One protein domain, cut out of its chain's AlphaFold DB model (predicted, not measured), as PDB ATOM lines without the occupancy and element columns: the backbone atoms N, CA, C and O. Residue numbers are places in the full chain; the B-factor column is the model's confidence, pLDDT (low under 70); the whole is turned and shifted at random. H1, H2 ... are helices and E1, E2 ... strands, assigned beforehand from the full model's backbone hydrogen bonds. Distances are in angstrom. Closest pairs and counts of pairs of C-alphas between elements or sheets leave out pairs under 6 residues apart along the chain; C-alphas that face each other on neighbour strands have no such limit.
ATOM      1  N   ALA A   7     -35.475  28.753  32.429       76.12
ATOM      2  CA  ALA A   7     -34.679  29.926  32.732       76.12
ATOM      3  C   ALA A   7     -35.563  30.914  33.502       76.12
ATOM      4  O   ALA A   7     -36.665  31.237  33.051       76.12
ATOM      5  N   CYS A   8     -35.115  31.344  34.675       78.44
ATOM      6  CA  CYS A   8     -35.768  32.410  35.423       78.44
ATOM      7  C   CYS A   8     -34.724  33.277  36.108       78.44
ATOM      8  O   CYS A   8     -33.605  32.832  36.414       78.44
ATOM      9  N   THR A   9     -35.102  34.513  36.395       84.31
ATOM     10  CA  THR A   9     -34.245  35.381  37.189       84.31
ATOM     11  C   THR A   9     -34.275  35.012  38.671       84.31
ATOM     12  O   THR A   9     -35.135  34.256  39.142       84.31
ATOM     13  N   ARG A  10     -33.323  35.548  39.438       81.38
ATOM     14  CA  ARG A  10     -33.289  35.364  40.893       81.38
ATOM     15  C   ARG A  10     -34.522  35.968  41.577       81.38
ATOM     16  O   ARG A  10     -35.038  35.374  42.527       81.38
ATOM     17  N   SER A  11     -35.018  37.102  41.087       83.81
ATOM     18  CA  SER A  11     -36.245  37.733  41.587       83.81
ATOM     19  C   SER A  11     -37.489  36.900  41.276       83.81
ATOM     20  O   SER A  11     -38.337  36.707  42.151       83.81
ATOM     21  N   GLU A  12     -37.574  36.328  40.072       84.19
ATOM     22  CA  GLU A  12     -38.655  35.406  39.718       84.19
ATOM     23  C   GLU A  12     -38.638  34.152  40.596       84.19
ATOM     24  O   GLU A  12     -39.687  33.764  41.109       84.19
ATOM     25  N   TYR A  13     -37.461  33.561  40.842       82.94
ATOM     26  CA  TYR A  13     -37.310  32.400  41.726       82.94
ATOM     27  C   TYR A  13     -37.889  32.643  43.125       82.94
ATOM     28  O   TYR A  13     -38.562  31.767  43.668       82.94
ATOM     29  N   SER A  14     -37.707  33.844  43.680       81.25
ATOM     30  CA  SER A  14     -38.271  34.221  44.985       81.25
ATOM     31  C   SER A  14     -39.806  34.118  45.028       81.25
ATOM     32  O   SER A  14     -40.390  33.822  46.072       81.25
ATOM     33  N   SER A  15     -40.470  34.301  43.882       84.12
ATOM     34  CA  SER A  15     -41.929  34.191  43.752       84.12
ATOM     35  C   SER A  15     -42.421  32.767  43.460       84.12
ATOM     36  O   SER A  15     -43.631  32.514  43.465       84.12
ATOM     37  N   ILE A  16     -41.519  31.812  43.214       82.62
ATOM     38  CA  ILE A  16     -41.893  30.442  42.862       82.62
ATOM     39  C   ILE A  16     -42.291  29.657  44.109       82.62
ATOM     40  O   ILE A  16     -41.572  29.568  45.104       82.62
ATOM     41  N   ARG A  17     -43.476  29.045  44.039       82.75
ATOM     42  CA  ARG A  17     -43.998  28.175  45.095       82.75
ATOM     43  C   ARG A  17     -43.478  26.745  44.960       82.75
ATOM     44  O   ARG A  17     -42.922  26.345  43.943       82.75
ATOM     45  N   TYR A  18     -43.698  25.968  46.015       82.88
ATOM     46  CA  TYR A  18     -43.430  24.534  46.025       82.88
ATOM     47  C   TYR A  18     -44.242  23.805  44.940       82.88
ATOM     48  O   TYR A  18     -45.375  24.193  44.638       82.88
ATOM     49  N   LYS A  19     -43.689  22.716  44.400       83.25
ATOM     50  CA  LYS A  19     -44.438  21.724  43.615       83.25
ATOM     51  C   LYS A  19     -44.634  20.453  44.424       83.25
ATOM     52  O   LYS A  19     -43.965  20.227  45.427       83.25
ATOM     53  N   ILE A  20     -45.586  19.642  43.979       81.44
ATOM     54  CA  ILE A  20     -45.817  18.303  44.505       81.44
ATOM     55  C   ILE A  20     -44.965  17.326  43.704       81.44
ATOM     56  O   ILE A  20     -45.025  17.314  42.474       81.44
ATOM     57  N   CYS A  21     -44.157  16.535  44.399       82.69
ATOM     58  CA  CYS A  21     -43.400  15.464  43.790       82.69
ATOM     59  C   CYS A  21     -44.361  14.380  43.289       82.69
ATOM     60  O   CYS A  21     -45.161  13.881  44.081       82.69
ATOM     61  N   PRO A  22     -44.288  13.982  42.008       77.06
ATOM     62  CA  PRO A  22     -45.157  12.939  41.477       77.06
ATOM     63  C   PRO A  22     -44.863  11.549  42.063       77.06
ATOM     64  O   PRO A  22     -45.755  10.712  42.052       77.06
ATOM     65  N   GLN A  23     -43.656  11.300  42.587       80.56
ATOM     66  CA  GLN A  23     -43.282   9.995  43.152       80.56
ATOM     67  C   GLN A  23     -43.869   9.752  44.548       80.56
ATOM     68  O   GLN A  23     -44.360   8.662  44.813       80.56
ATOM     69  N   CYS A  24     -43.852  10.754  45.434       82.88
ATOM     70  CA  CYS A  24     -44.273  10.584  46.832       82.88
ATOM     71  C   CYS A  24     -45.315  11.598  47.325       82.88
ATOM     72  O   CYS A  24     -45.664  11.609  48.502       82.88
ATOM     73  N   GLY A  25     -45.793  12.504  46.470       81.38
ATOM     74  CA  GLY A  25     -46.796  13.506  46.847       81.38
ATOM     75  C   GLY A  25     -46.282  14.607  47.785       81.38
ATOM     76  O   GLY A  25     -47.058  15.460  48.224       81.38
ATOM     77  N   ARG A  26     -44.981  14.634  48.096       82.25
ATOM     78  CA  ARG A  26     -44.391  15.636  48.990       82.25
ATOM     79  C   ARG A  26     -44.133  16.960  48.302       82.25
ATOM     80  O   ARG A  26     -43.843  17.031  47.111       82.25
ATOM     81  N   ARG A  27     -44.228  18.032  49.086       84.69
ATOM     82  CA  ARG A  27     -43.902  19.384  48.636       84.69
ATOM     83  C   ARG A  27     -42.389  19.540  48.581       84.69
ATOM     84  O   ARG A  27     -41.733  19.376  49.603       84.69
ATOM     85  N   TYR A  28     -41.867  19.930  47.427       81.81
ATOM     86  CA  TYR A  28     -40.466  20.294  47.261       81.81
ATOM     87  C   TYR A  28     -40.356  21.668  46.598       81.81
ATOM     88  O   TYR A  28     -41.258  22.111  45.872       81.81
ATOM     89  N   ARG A  29     -39.273  22.382  46.900       82.75
ATOM     90  CA  ARG A  29     -38.935  23.635  46.224       82.75
ATOM     91  C   ARG A  29     -37.918  23.344  45.122       82.75
ATOM     92  O   ARG A  29     -37.047  22.510  45.342       82.75
ATOM     93  N   PRO A  30     -38.028  24.012  43.964       82.69
ATOM     94  CA  PRO A  30     -37.010  23.891  42.934       82.69
ATOM     95  C   PRO A  30     -35.709  24.510  43.425       82.69
ATOM     96  O   PRO A  30     -35.723  25.449  44.224       82.69
ATOM     97  N   THR A  31     -34.599  24.041  42.878       83.31
ATOM     98  CA  THR A  31     -33.299  24.662  43.110       83.31
ATOM     99  C   THR A  31     -33.028  25.644  41.981       83.31
ATOM    100  O   THR A  31     -33.139  25.300  40.804       83.31
ATOM    101  N   TRP A  32     -32.679  26.882  42.328       84.94
ATOM    102  CA  TRP A  32     -32.183  27.848  41.356       84.94
ATOM    103  C   TRP A  32     -30.667  27.718  41.258       84.94
ATOM    104  O   TRP A  32     -29.941  28.032  42.205       84.94
ATOM    105  N   ALA A  33     -30.194  27.234  40.115       82.88
ATOM    106  CA  ALA A  33     -28.780  27.149  39.800       82.88
ATOM    107  C   ALA A  33     -28.404  28.323  38.894       82.88
ATOM    108  O   ALA A  33     -28.969  28.506  37.814       82.88
ATOM    109  N   ARG A  34     -27.439  29.137  39.324       74.81
ATOM    110  CA  ARG A  34     -26.924  30.231  38.497       74.81
ATOM    111  C   ARG A  34     -26.250  29.644  37.256       74.81
ATOM    112  O   ARG A  34     -25.399  28.768  37.385       74.81
ATOM    113  N   ALA A  35     -26.591  30.144  36.069       69.94
ATOM    114  CA  ALA A  35     -25.863  29.781  34.861       69.94
ATOM    115  C   ALA A  35     -24.444  30.368  34.949       69.94
ATOM    116  O   ALA A  35     -24.263  31.583  35.048       69.94
ATOM    117  N   THR A  36     -23.427  29.511  34.970       61.56
ATOM    118  CA  THR A  36     -22.021  29.928  34.955       61.56
ATOM    119  C   THR A  36     -21.699  30.471  33.564       61.56
ATOM    120  O   THR A  36     -21.479  29.702  32.633       61.56
ATOM    121  N   GLY A  37     -21.759  31.792  33.396       58.88
ATOM    122  CA  GLY A  37     -21.524  32.463  32.110       58.88
ATOM    123  C   GLY A  37     -22.213  33.822  31.974       58.88
ATOM    124  O   GLY A  37     -21.812  34.628  31.139       58.88
ATOM    125  N   THR A  38     -23.212  34.119  32.810       56.38
ATOM    126  CA  THR A  38     -23.826  35.450  32.874       56.38
ATOM    127  C   THR A  38     -22.919  36.396  33.662       56.38
ATOM    128  O   THR A  38     -22.738  36.229  34.872       56.38
ATOM    129  N   PRO A  45     -29.642  38.243  37.889       77.88
ATOM    130  CA  PRO A  45     -29.059  37.258  36.989       77.88
ATOM    131  C   PRO A  45     -30.083  36.186  36.613       77.88
ATOM    132  O   PRO A  45     -30.856  35.717  37.453       77.88
ATOM    133  N   ILE A  46     -30.038  35.753  35.353       82.19
ATOM    134  CA  ILE A  46     -30.795  34.596  34.871       82.19
ATOM    135  C   ILE A  46     -30.044  33.324  35.270       82.19
ATOM    136  O   ILE A  46     -28.830  33.204  35.080       82.19
ATOM    137  N   GLY A  47     -30.783  32.377  35.832       82.62
ATOM    138  CA  GLY A  47     -30.319  31.031  36.134       82.62
ATOM    139  C   GLY A  47     -31.306  29.991  35.627       82.62
ATOM    140  O   GLY A  47     -32.327  30.311  35.019       82.62
ATOM    141  N   ALA A  48     -30.981  28.734  35.879       84.38
ATOM    142  CA  ALA A  48     -31.815  27.594  35.562       84.38
ATOM    143  C   ALA A  48     -32.575  27.144  36.812       84.38
ATOM    144  O   ALA A  48     -31.978  26.902  37.864       84.38
ATOM    145  N   LEU A  49     -33.893  26.986  36.687       81.88
ATOM    146  CA  LEU A  49     -34.681  26.264  37.678       81.88
ATOM    147  C   LEU A  49     -34.591  24.777  37.417       81.88
ATOM    148  O   LEU A  49     -35.011  24.295  36.362       81.88
ATOM    149  N   VAL A  50     -34.132  24.058  38.425       81.06
ATOM    150  CA  VAL A  50     -34.087  22.607  38.415       81.06
ATOM    151  C   VAL A  50     -35.228  22.093  39.288       81.06
ATOM    152  O   VAL A  50     -35.271  22.330  40.497       81.06
ATOM    153  N   TRP A  51     -36.184  21.425  38.643       77.38
ATOM    154  CA  TRP A  51     -37.269  20.701  39.303       77.38
ATOM    155  C   TRP A  51     -36.846  19.250  39.483       77.38
ATOM    156  O   TRP A  51     -37.322  18.369  38.773       77.38
ATOM    157  N   ASP A  52     -35.918  19.030  40.401       75.06
ATOM    158  CA  ASP A  52     -35.559  17.683  40.814       75.06
ATOM    159  C   ASP A  52     -36.491  17.279  41.958       75.06
ATOM    160  O   ASP A  52     -36.666  18.057  42.899       75.06
ATOM    161  N   CYS A  53     -37.155  16.125  41.851       75.81
ATOM    162  CA  CYS A  53     -37.747  15.498  43.026       75.81
ATOM    163  C   CYS A  53     -36.723  14.495  43.554       75.81
ATOM    164  O   CYS A  53     -36.687  13.371  43.049       75.81
ATOM    165  N   PRO A  54     -35.884  14.885  44.524       71.62
ATOM    166  CA  PRO A  54     -34.826  14.005  44.960       71.62
ATOM    167  C   PRO A  54     -35.447  12.881  45.800       71.62
ATOM    168  O   PRO A  54     -36.332  13.115  46.630       71.62
TER     169      PRO A  54
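Overview. This is residues 7 to 38 and 45 to 54 of the 63 residues of an uncharacterized protein of Streptomyces libani subsp. libani (UniProt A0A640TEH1). A small antiparallel sheet of three strands has one short helix over a face, and a long loop, residues 15 to 30, runs away from the sheet and folds back to it. The printed part has 42 residues, with E1, H1, E2 and E3 in chain order and the sheet order E1, E3, E2. The class is mixed, helices and strands, though under half of the residues are in named elements. The whole is flat and only just loose, close to compact, with a radius of gyration of the C-alphas of 11.3 A and spans of 35 by 19 by 10 A.

Arrangement. The inner strand E3, residues 46 to 50, is the antiparallel neighbour of edge strand E2, residues 31 to 34, at 146 degrees between directions; N 48 and O 33 are 2.8 A apart, within hydrogen-bond range. On its other side is edge strand E1, residues 7 to 9, antiparallel at 123 degrees, with N 47 and O 8 within hydrogen-bond range at 2.9 A. H1, residues 10 to 14, is on the sheet at a height of 9.0 A, only just over E3, on which 3 of its 5 C-alphas fall. The closest C-alphas of H1 and E3 are those of Arg 10 and Ile 46, 6.6 A apart. E1, H1 and E2 form a split strand-helix-strand unit, two strands of one sheet that are not neighbours, with E3 between them in the sheet and a helix between them along the chain, and its crossover is right-handed. In H1 every O i to N i+4 pair is within hydrogen-bond range.

Along the chain. E3 is 12.9 A long, E2 9.6 A, E1 7.1 A and H1 6.5 A, from first to last C-alpha. E1 begins at C-alpha 7 (-34.679, 29.926, 32.732), and E3 ends at C-alpha 50 (-34.087, 22.607, 38.415).

Size, cuts and confidence. The C-alphas farthest apart, those of Cys 24 and Thr 38, are 35.1 A apart. The link from H1 to E2 is long, 16 residues, and within it residues 19 to 20 pair antiparallel with residues 27 to 28. Residues 39 to 44 are not printed, and C-alphas 38 and 45 are 6.9 A apart across this cut. Mean pLDDT of the printed part is 79.3, with residues 35 to 38 under 70.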